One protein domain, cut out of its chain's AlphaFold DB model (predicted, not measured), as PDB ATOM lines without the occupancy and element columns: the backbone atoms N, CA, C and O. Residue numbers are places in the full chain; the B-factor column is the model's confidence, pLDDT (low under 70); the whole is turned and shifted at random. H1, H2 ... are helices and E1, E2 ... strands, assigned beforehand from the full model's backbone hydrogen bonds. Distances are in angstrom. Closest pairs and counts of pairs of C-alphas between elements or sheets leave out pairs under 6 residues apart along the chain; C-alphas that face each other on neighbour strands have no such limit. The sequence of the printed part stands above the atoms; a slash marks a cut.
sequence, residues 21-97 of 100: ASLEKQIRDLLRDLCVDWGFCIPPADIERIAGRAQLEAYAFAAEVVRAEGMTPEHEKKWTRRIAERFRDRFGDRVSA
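AT A GLANCE: This is residues 21 to 97 of the 100 residues of an uncharacterized protein of Inquilinus sp (UniProt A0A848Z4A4). Four helices pack as two loose layers: H2 and H3 run opposite ways in one, H1 and H4 lie in the other, with H1 crossing H2 and H4 crossing H3. A tiny antiparallel sheet of E1 and E2 sits at one corner, where E1, between H2 and H3 along the chain, pairs with E2, which follows H4. The printed part has 77 residues, with four named helices and two named strands in the order H1, H2, E1, H3, H4, E2; the sheet order is E1 - E2, antiparallel, and the class is mostly helix. The whole is compact, with a radius of gyration of the C-alphas of 11.1 A and spans of 32 by 24 by 19 A.

HOW THE PARTS SIT: Look first at the sheet, where E1, residues 55 to 57, and E2, residues 94 to 96, are antiparallel at 173 degrees. N 56 and O 95 are within hydrogen-bond range at 2.9 A, and so are N 95 and O 56 at 2.9 A. From E1 go to H4, residues 77 to 91, which is near it, with 6 pairs of C-alphas within 10 A. H4 touches H3, residues 58 to 68, opposite ways at a steep tilt of 55 degrees; their closest C-alphas, of Ala 58 and Ala 84, are 4.6 A apart. H3 only just touches H2, residues 44 to 51, with 3 pairs of C-alphas within 8 A, the closest those of Asp 46 and Ala 68 at 6.3 A; they run opposite ways at a shallow tilt of 10 degrees. H2 touches H1, residues 21 to 38, opposite ways at a steep tilt of 57 degrees, closest at the C-alphas of Glu 24 and Ala 51, 4.7 A; H1 touches H2 with residues 23 to 31 alone. H1 and H4 are close but not clearly touching, with the closest C-alphas, of Leu 30 and Phe 87, 7.8 A apart. H1 and H3 are only just apart, at 8.1 A. In H1, H2 and H3 every O i to N i+4 pair is within hydrogen-bond range; in H4, 10 of 11 are.

IN THESE COORDINATES: Find C-alpha 55 at (28.483, 6.072, -5.286), where E1 begins; it is 7.0 A long, and E2 is 6.9 A. H1 begins at C-alpha 21, (35.934, 15.407, -8.785), and runs 25.6 A. H2 spans 10.4 A, H3 15.3 A and H4 20.6 A, ending at C-alpha 91, (25.705, 14.052, 2.304).

THE WHOLE: The C-alphas farthest apart, of Ala 21 and His 75, are 33.1 A apart. The printed part has no cut and no long link. Mean pLDDT of the printed part is 93.7, and residue 21 is the one under 70.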
ATOM      1  N   ALA A  21      34.720  14.863  -9.403       64.25
ATOM      2  CA  ALA A  21      35.934  15.407  -8.785       64.25
ATOM      3  C   ALA A  21      35.649  16.190  -7.486       64.25
ATOM      4  O   ALA A  21      36.475  16.229  -6.573       64.25
ATOM      5  N   SER A  22      34.464  16.799  -7.385       84.31
ATOM      6  CA  SER A  22      34.014  17.482  -6.172       84.31
ATOM      7  C   SER A  22      33.619  16.482  -5.085       84.31
ATOM      8  O   SER A  22      33.935  16.711  -3.916       84.31
ATOM      9  N   LEU A  23      32.984  15.360  -5.443       89.88
ATOM     10  CA  LEU A  23      32.628  14.326  -4.473       89.88
ATOM     11  C   LEU A  23      33.876  13.663  -3.885       89.88
ATOM     12  O   LEU A  23      34.003  13.601  -2.665       89.88
ATOM     13  N   GLU A  24      34.821  13.237  -4.727       92.31
ATOM     14  CA  GLU A  24      36.065  12.607  -4.269       92.31
ATOM     15  C   GLU A  24      36.791  13.495  -3.249       92.31
ATOM     16  O   GLU A  24      37.137  13.049  -2.152       92.31
ATOM     17  N   LYS A  25      36.946  14.789  -3.563       92.62
ATOM     18  CA  LYS A  25      37.555  15.756  -2.647       92.62
ATOM     19  C   LYS A  25      36.791  15.845  -1.322       92.62
ATOM     20  O   LYS A  25      37.415  15.845  -0.264       92.62
ATOM     21  N   GLN A  26      35.463  15.916  -1.361       93.69
ATOM     22  CA  GLN A  26      34.643  16.004  -0.151       93.69
ATOM     23  C   GLN A  26      34.725  14.744   0.716       93.69
ATOM     24  O   GLN A  26      34.718  14.852   1.943       93.69
ATOM     25  N   ILE A  27      34.848  13.564   0.105       95.62
ATOM     26  CA  ILE A  27      35.070  12.313   0.834       95.62
ATOM     27  C   ILE A  27      36.468  12.289   1.456       95.62
ATOM     28  O   ILE A  27      36.587  11.949   2.632       95.62
ATOM     29  N   ARG A  28      37.515  12.714   0.734       95.69
ATOM     30  CA  ARG A  28      38.864  12.863   1.316       95.69
ATOM     31  C   ARG A  28      38.878  13.858   2.481       95.69
ATOM     32  O   ARG A  28      39.540  13.615   3.487       95.69
ATOM     33  N   ASP A  29      38.152  14.969   2.356       95.19
ATOM     34  CA  ASP A  29      37.976  15.949   3.433       95.19
ATOM     35  C   ASP A  29      37.305  15.290   4.655       95.19
ATOM     36  O   ASP A  29      37.864  15.364   5.745       95.19
ATOM     37  N   LEU A  30      36.204  14.547   4.469       95.75
ATOM     38  CA  LEU A  30      35.553  13.808   5.559       95.75
ATOM     39  C   LEU A  30      36.493  12.783   6.216       95.75
ATOM     40  O   LEU A  30      36.561  12.729   7.437       95.75
ATOM     41  N   LEU A  31      37.227  11.977   5.446       96.56
ATOM     42  CA  LEU A  31      38.144  10.968   6.001       96.56
ATOM     43  C   LEU A  31      39.255  11.602   6.851       96.56
ATOM     44  O   LEU A  31      39.615  11.074   7.901       96.56
ATOM     45  N   ARG A  32      39.762  12.766   6.436       95.50
ATOM     46  CA  ARG A  32      40.712  13.548   7.235       95.50
ATOM     47  C   ARG A  32      40.078  14.080   8.518       95.50
ATOM     48  O   ARG A  32      40.722  13.994   9.559       95.50
ATOM     49  N   ASP A  33      38.845  14.580   8.455       95.69
ATOM     50  CA  ASP A  33      38.113  15.029   9.647       95.69
ATOM     51  C   ASP A  33      37.958  13.866  10.647       95.69
ATOM     52  O   ASP A  33      38.211  14.037  11.833       95.69
ATOM     53  N   LEU A  34      37.651  12.650  10.175       96.19
ATOM     54  CA  LEU A  34      37.565  11.453  11.027       96.19
ATOM     55  C   LEU A  34      38.911  11.083  11.682       96.19
ATOM     56  O   LEU A  34      38.928  10.682  12.849       96.19
ATOM     57  N   CYS A  35      40.034  11.236  10.972       96.19
ATOM     58  CA  CYS A  35      41.375  11.035  11.539       96.19
ATOM     59  C   CYS A  35      41.691  12.068  12.628       96.19
ATOM     60  O   CYS A  35      42.155  11.698  13.703       96.19
ATOM     61  N   VAL A  36      41.401  13.350  12.389       96.50
ATOM     62  CA  VAL A  36      41.700  14.429  13.346       96.50
ATOM     63  C   VAL A  36      40.773  14.388  14.561       96.50
ATOM     64  O   VAL A  36      41.247  14.480  15.692       96.50
ATOM     65  N   ASP A  37      39.467  14.238  14.341       95.19
ATOM     66  CA  ASP A  37      38.471  14.310  15.409       95.19
ATOM     67  C   ASP A  37      38.447  13.021  16.242       95.19
ATOM     68  O   ASP A  37      38.298  13.073  17.465       95.19
ATOM     69  N   TRP A  38      38.550  11.854  15.589       95.75
ATOM     70  CA  TRP A  38      38.277  10.546  16.206       95.75
ATOM     71  C   TRP A  38      39.429   9.540  16.112       95.75
ATOM     72  O   TRP A  38      39.297   8.443  16.651       95.75
ATOM     73  N   GLY A  39      40.545   9.889  15.468       95.00
ATOM     74  CA  GLY A  39      41.716   9.017  15.347       95.00
ATOM     75  C   GLY A  39      41.615   7.931  14.273       95.00
ATOM     76  O   GLY A  39      42.467   7.054  14.257       95.00
ATOM     77  N   PHE A  40      40.611   7.977  13.387       93.44
ATOM     78  CA  PHE A  40      40.471   7.046  12.255       93.44
ATOM     79  C   PHE A  40      41.385   7.458  11.094       93.44
ATOM     80  O   PHE A  40      40.953   8.111  10.138       93.44
ATOM     81  N   CYS A  41      42.670   7.141  11.207       94.12
ATOM     82  CA  CYS A  41      43.689   7.537  10.246       94.12
ATOM     83  C   CYS A  41      43.895   6.465   9.174       94.12
ATOM     84  O   CYS A  41      44.853   5.691   9.177       94.12
ATOM     85  N   ILE A  42      42.984   6.502   8.203       94.62
ATOM     86  CA  ILE A  42      42.911   5.560   7.090       94.62
ATOM     87  C   ILE A  42      44.177   5.615   6.211       94.62
ATOM     88  O   ILE A  42      44.615   6.708   5.834       94.62
ATOM     89  N   PRO A  43      44.752   4.460   5.820       93.94
ATOM     90  CA  PRO A  43      45.891   4.413   4.910       93.94
ATOM     91  C   PRO A  43      45.601   5.113   3.573       93.94
ATOM     92  O   PRO A  43      44.488   5.018   3.052       93.94
ATOM     93  N   PRO A  44      46.603   5.751   2.938       92.81
ATOM     94  CA  PRO A  44      46.393   6.514   1.708       92.81
ATOM     95  C   PRO A  44      45.799   5.671   0.569       92.81
ATOM     96  O   PRO A  44      44.935   6.152  -0.153       92.81
ATOM     97  N   ALA A  45      46.188   4.397   0.437       93.44
ATOM     98  CA  ALA A  45      45.619   3.504  -0.576       93.44
ATOM     99  C   ALA A  45      44.107   3.267  -0.382       93.44
ATOM    100  O   ALA A  45      43.357   3.193  -1.356       93.44
ATOM    101  N   ASP A  46      43.648   3.182   0.868       95.62
ATOM    102  CA  ASP A  46      42.234   3.023   1.190       95.62
ATOM    103  C   ASP A  46      41.457   4.331   1.049       95.62
ATOM    104  O   ASP A  46      40.316   4.300   0.594       95.62
ATOM    105  N   ILE A  47      42.079   5.476   1.349       94.12
ATOM    106  CA  ILE A  47      41.494   6.795   1.068       94.12
ATOM    107  C   ILE A  47      41.173   6.918  -0.423       94.12
ATOM    108  O   ILE A  47      40.033   7.221  -0.767       94.12
ATOM    109  N   GLU A  48      42.135   6.630  -1.303       92.94
ATOM    110  CA  GLU A  48      41.931   6.688  -2.756       92.94
ATOM    111  C   GLU A  48      40.822   5.732  -3.211       92.94
ATOM    112  O   GLU A  48      39.931   6.104  -3.975       92.94
ATOM    113  N   ARG A  49      40.818   4.507  -2.678       94.81
ATOM    114  CA  ARG A  49      39.817   3.483  -2.994       94.81
ATOM    115  C   ARG A  49      38.403   3.860  -2.542       94.81
ATOM    116  O   ARG A  49      37.442   3.513  -3.228       94.81
ATOM    117  N   ILE A  50      38.256   4.493  -1.379       94.50
ATOM    118  CA  ILE A  50      36.956   4.891  -0.821       94.50
ATOM    119  C   ILE A  50      36.465   6.177  -1.496       94.50
ATOM    120  O   ILE A  50      35.304   6.241  -1.899       94.50
ATOM    121  N   ALA A  51      37.337   7.175  -1.650       93.19
ATOM    122  CA  ALA A  51      36.996   8.470  -2.233       93.19
ATOM    123  C   ALA A  51      36.730   8.396  -3.741       93.19
ATOM    124  O   ALA A  51      35.855   9.106  -4.228       93.19
ATOM    125  N   GLY A  52      37.415   7.508  -4.466       90.50
ATOM    126  CA  GLY A  52      37.216   7.305  -5.904       90.50
ATOM    127  C   GLY A  52      35.926   6.561  -6.272       90.50
ATOM    128  O   GLY A  52      35.695   6.264  -7.445       90.50
ATOM    129  N   ARG A  53      35.072   6.207  -5.300       91.12
ATOM    130  CA  ARG A  53      33.796   5.546  -5.592       91.12
ATOM    131  C   ARG A  53      32.795   6.537  -6.168       91.12
ATOM    132  O   ARG A  53      32.476   7.548  -5.553       91.12
ATOM    133  N   ALA A  54      32.205   6.162  -7.300       87.69
ATOM    134  CA  ALA A  54      31.148   6.943  -7.929       87.69
ATOM    135  C   ALA A  54      29.859   7.009  -7.093       87.69
ATOM    136  O   ALA A  54      29.053   7.909  -7.283       87.69
ATOM    137  N   GLN A  55      29.640   6.069  -6.173       90.81
ATOM    138  CA  GLN A  55      28.483   6.072  -5.286       90.81
ATOM    139  C   GLN A  55      28.866   5.548  -3.908       90.81
ATOM    140  O   GLN A  55      29.558   4.535  -3.776       90.81
ATOM    141  N   LEU A  56      28.372   6.237  -2.883       94.19
ATOM    142  CA  LEU A  56      28.585   5.908  -1.482       94.19
ATOM    143  C   LEU A  56      27.261   5.979  -0.729       94.19
ATOM    144  O   LEU A  56      26.476   6.911  -0.892       94.19
ATOM    145  N   GLU A  57      27.037   4.988   0.124       96.50
ATOM    146  CA  GLU A  57      25.955   4.983   1.106       96.50
ATOM    147  C   GLU A  57      26.533   5.117   2.500       96.50
ATOM    148  O   GLU A  57      27.592   4.554   2.778       96.50
ATOM    149  N   ALA A  58      25.812   5.788   3.393       95.88
ATOM    150  CA  ALA A  58      26.301   6.120   4.723       95.88
ATOM    151  C   ALA A  58      26.813   4.900   5.505       95.88
ATOM    152  O   ALA A  58      27.914   4.922   6.054       95.88
ATOM    153  N   TYR A  59      26.032   3.815   5.542       96.25
ATOM    154  CA  TYR A  59      26.409   2.622   6.303       96.25
ATOM    155  C   TYR A  59      27.540   1.833   5.635       96.25
ATOM    156  O   TYR A  59      28.467   1.390   6.311       96.25
ATOM    157  N   ALA A  60      27.492   1.685   4.307       96.06
ATOM    158  CA  ALA A  60      28.537   0.995   3.556       96.06
ATOM    159  C   ALA A  60      29.875   1.748   3.642       96.06
ATOM    160  O   ALA A  60      30.910   1.132   3.875       96.06
ATOM    161  N   PHE A  61      29.846   3.078   3.525       97.06
ATOM    162  CA  PHE A  61      31.001   3.945   3.747       97.06
ATOM    163  C   PHE A  61      31.574   3.741   5.150       97.06
ATOM    164  O   PHE A  61      32.762   3.469   5.293       97.06
ATOM    165  N   ALA A  62      30.734   3.799   6.184       97.31
ATOM    166  CA  ALA A  62      31.190   3.642   7.557       97.31
ATOM    167  C   ALA A  62      31.842   2.279   7.824       97.31
ATOM    168  O   ALA A  62      32.884   2.218   8.472       97.31
ATOM    169  N   ALA A  63      31.266   1.195   7.300       96.75
ATOM    170  CA  ALA A  63      31.846  -0.138   7.433       96.75
ATOM    171  C   ALA A  63      33.223  -0.233   6.753       96.75
ATOM    172  O   ALA A  63      34.142  -0.831   7.310       96.75
ATOM    173  N   GLU A  64      33.383   0.394   5.585       96.25
ATOM    174  CA  GLU A  64      34.655   0.433   4.861       96.25
ATOM    175  C   GLU A  64      35.717   1.255   5.594       96.25
ATOM    176  O   GLU A  64      36.867   0.831   5.634       96.25
ATOM    177  N   VAL A  65      35.345   2.382   6.209       96.44
ATOM    178  CA  VAL A  65      36.254   3.191   7.040       96.44
ATOM    179  C   VAL A  65      36.732   2.391   8.249       96.44
ATOM    180  O   VAL A  65      37.931   2.287   8.481       96.44
ATOM    181  N   VAL A  66      35.811   1.759   8.982       96.50
ATOM    182  CA  VAL A  66      36.158   0.916  10.139       96.50
ATOM    183  C   VAL A  66      37.075  -0.236   9.721       96.50
ATOM    184  O   VAL A  66      38.054  -0.534  10.401       96.50
ATOM    185  N   ARG A  67      36.797  -0.860   8.574       96.56
ATOM    186  CA  ARG A  67      37.634  -1.933   8.037       96.56
ATOM    187  C   ARG A  67      39.016  -1.443   7.607       96.56
ATOM    188  O   ARG A  67      39.997  -2.139   7.853       96.56
ATOM    189  N   ALA A  68      39.101  -0.279   6.970       95.62
ATOM    190  CA  ALA A  68      40.358   0.290   6.491       95.62
ATOM    191  C   ALA A  68      41.259   0.797   7.632       95.62
ATOM    192  O   ALA A  68      42.477   0.781   7.496       95.62
ATOM    193  N   GLU A  69      40.679   1.140   8.784       93.25
ATOM    194  CA  GLU A  69      41.414   1.373  10.037       93.25
ATOM    195  C   GLU A  69      42.020   0.076  10.621       93.25
ATOM    196  O   GLU A  69      42.829   0.106  11.542       93.25
ATOM    197  N   GLY A  70      41.637  -1.094  10.097       94.62
ATOM    198  CA  GLY A  70      42.071  -2.402  10.596       94.62
ATOM    199  C   GLY A  70      41.148  -3.003  11.660       94.62
ATOM    200  O   GLY A  70      41.523  -3.971  12.320       94.62
ATOM    201  N   MET A  71      39.938  -2.462  11.828       93.88
ATOM    202  CA  MET A  71      38.931  -2.971  12.762       93.88
ATOM    203  C   MET A  71      37.873  -3.837  12.055       93.88
ATOM    204  O   MET A  71      37.823  -3.946  10.831       93.88
ATOM    205  N   THR A  72      37.001  -4.486  12.833       93.88
ATOM    206  CA  THR A  72      35.911  -5.333  12.314       93.88
ATOM    207  C   THR A  72      34.554  -4.642  12.517       93.88
ATOM    208  O   THR A  72      34.131  -4.483  13.665       93.88
ATOM    209  N   PRO A  73      33.838  -4.240  11.449       91.31
ATOM    210  CA  PRO A  73      32.608  -3.448  11.562       91.31
ATOM    211  C   PRO A  73      31.459  -4.172  12.277       91.31
ATOM    212  O   PRO A  73      30.613  -3.520  12.895       91.31
ATOM    213  N   GLU A  74      31.430  -5.507  12.247       91.38
ATOM    214  CA  GLU A  74      30.453  -6.331  12.965       91.38
ATOM    215  C   GLU A  74      30.633  -6.263  14.487       91.38
ATOM    216  O   GLU A  74      29.656  -6.416  15.227       91.38
ATOM    217  N   HIS A  75      31.860  -6.025  14.956       93.81
ATOM    218  CA  HIS A  75      32.183  -5.843  16.373       93.81
ATOM    219  C   HIS A  75      32.074  -4.366  16.770       93.81
ATOM    220  O   HIS A  75      31.448  -4.030  17.777       93.81
ATOM    221  N   GLU A  76      32.537  -3.468  15.903       93.56
ATOM    222  CA  GLU A  76      32.582  -2.025  16.139       93.56
ATOM    223  C   GLU A  76      31.293  -1.297  15.714       93.56
ATOM    224  O   GLU A  76      31.315  -0.181  15.192       93.56
ATOM    225  N   LYS A  77      30.123  -1.891  15.992       94.31
ATOM    226  CA  LYS A  77      28.806  -1.362  15.569       94.31
ATOM    227  C   LYS A  77      28.558   0.088  15.996       94.31
ATOM    228  O   LYS A  77      27.865   0.829  15.300       94.31
ATOM    229  N   LYS A  78      29.103   0.499  17.148       95.75
ATOM    230  CA  LYS A  78      28.996   1.879  17.654       95.75
ATOM    231  C   LYS A  78      29.756   2.864  16.766       95.75
ATOM    232  O   LYS A  78      29.218   3.927  16.462       95.75
ATOM    233  N   TRP A  79      30.968   2.506  16.344       96.31
ATOM    234  CA  TRP A  79      31.763   3.325  15.433       96.31
ATOM    235  C   TRP A  79      31.152   3.359  14.044       96.31
ATOM    236  O   TRP A  79      30.941   4.448  13.517       96.31
ATOM    237  N   THR A  80      30.742   2.203  13.514       96.81
ATOM    238  CA  THR A  80      30.035   2.123  12.229       96.81
ATOM    239  C   THR A  80      28.809   3.039  12.218       96.81
ATOM    240  O   THR A  80      28.605   3.806  11.281       96.81
ATOM    241  N   ARG A  81      28.010   3.042  13.293       97.12
ATOM    242  CA  ARG A  81      26.859   3.944  13.408       97.12
ATOM    243  C   ARG A  81      27.266   5.421  13.442       97.12
ATOM    244  O   ARG A  81      26.694   6.199  12.688       97.12
ATOM    245  N   ARG A  82      28.231   5.802  14.284       97.31
ATOM    246  CA  ARG A  82      28.671   7.204  14.419       97.31
ATOM    247  C   ARG A  82      29.246   7.767  13.124       97.31
ATOM    248  O   ARG A  82      28.936   8.895  12.755       97.31
ATOM    249  N   ILE A  83      30.065   6.983  12.427       96.88
ATOM    250  CA  ILE A  83      30.645   7.384  11.142       96.88
ATOM    251  C   ILE A  83      29.539   7.522  10.089       96.88
ATOM    252  O   ILE A  83      29.536   8.497   9.340       96.88
ATOM    253  N   ALA A  84      28.554   6.617  10.073       97.44
ATOM    254  CA  ALA A  84      27.404   6.730   9.178       97.44
ATOM    255  C   ALA A  84      26.550   7.974   9.483       97.44
ATOM    256  O   ALA A  84      26.096   8.640   8.560       97.44
ATOM    257  N   GLU A  85      26.340   8.315  10.757       97.56
ATOM    258  CA  GLU A  85      25.645   9.547  11.165       97.56
ATOM    259  C   GLU A  85      26.407  10.792  10.671       97.56
ATOM    260  O   GLU A  85      25.816  11.627   9.992       97.56
ATOM    261  N   ARG A  86      27.732  10.847  10.859       95.44
ATOM    262  CA  ARG A  86      28.578  11.952  10.364       95.44
ATOM    263  C   ARG A  86      28.549  12.100   8.846       95.44
ATOM    264  O   ARG A  86      28.580  13.215   8.333       95.44
ATOM    265  N   PHE A  87      28.501  10.981   8.130       96.31
ATOM    266  CA  PHE A  87      28.323  10.984   6.685       96.31
ATOM    267  C   PHE A  87      26.952  11.562   6.303       96.31
ATOM    268  O   PHE A  87      26.877  12.431   5.436       96.31
ATOM    269  N   ARG A  88      25.879  11.130   6.981       95.81
ATOM    270  CA  ARG A  88      24.511  11.607   6.723       95.81
ATOM    271  C   ARG A  88      24.341  13.093   6.960       95.81
ATOM    272  O   ARG A  88      23.689  13.740   6.149       95.81
ATOM    273  N   ASP A  89      24.953  13.627   8.011       93.19
ATOM    274  CA  ASP A  89      24.910  15.063   8.303       93.19
ATOM    275  C   ASP A  89      25.465  15.912   7.149       93.19
ATOM    276  O   ASP A  89      25.053  17.055   6.968       93.19
ATOM    277  N   ARG A  90      26.395  15.361   6.357       91.94
ATOM    278  CA  ARG A  90      27.065  16.078   5.263       91.94
ATOM    279  C   ARG A  90      26.484  15.779   3.882       91.94
ATOM    280  O   ARG A  90      26.461  16.669   3.040       91.94
ATOM    281  N   PHE A  91      26.051  14.544   3.643       91.06
ATOM    282  CA  PHE A  91      25.705  14.052   2.304       91.06
ATOM    283  C   PHE A  91      24.309  13.422   2.203       91.06
ATOM    284  O   PHE A  91      23.885  13.059   1.108       91.06
ATOM    285  N   GLY A  92      23.595  13.255   3.318       93.19
ATOM    286  CA  GLY A  92      22.394  12.424   3.383       93.19
ATOM    287  C   GLY A  92      22.709  10.921   3.399       93.19
ATOM    288  O   GLY A  92      23.832  10.494   3.658       93.19
ATOM    289  N   ASP A  93      21.703  10.078   3.160       93.00
ATOM    290  CA  ASP A  93      21.869   8.619   3.281       93.00
ATOM    291  C   ASP A  93      22.715   8.001   2.150       93.00
ATOM    292  O   ASP A  93      23.384   6.983   2.344       93.00
ATOM    293  N   ARG A  94      22.745   8.657   0.985       93.25
ATOM    294  CA  ARG A  94      23.486   8.234  -0.205       93.25
ATOM    295  C   ARG A  94      23.903   9.451  -1.025       93.25
ATOM    296  O   ARG A  94      23.110  10.367  -1.212       93.25
ATOM    297  N   VAL A  95      25.105   9.397  -1.592       91.69
ATOM    298  CA  VAL A  95      25.612  10.378  -2.558       91.69
ATOM    299  C   VAL A  95      26.224   9.663  -3.757       91.69
ATOM    300  O   VAL A  95      26.829   8.598  -3.617       91.69
ATOM    301  N   SER A  96      26.063  10.260  -4.933       87.94
ATOM    302  CA  SER A  96      26.656   9.773  -6.173       87.94
ATOM    303  C   SER A  96      27.360  10.911  -6.893       87.94
ATOM    304  O   SER A  96      26.820  12.011  -6.996       87.94
ATOM    305  N   ALA A  97      28.544  10.616  -7.409       78.81
ATOM    306  CA  ALA A  97      29.224  11.397  -8.418       78.81
ATOM    307  C   ALA A  97      28.459  11.215  -9.728       78.81
ATOM    308  O   ALA A  97      28.506  10.142 -10.330       78.81
TER     309      ALA A  97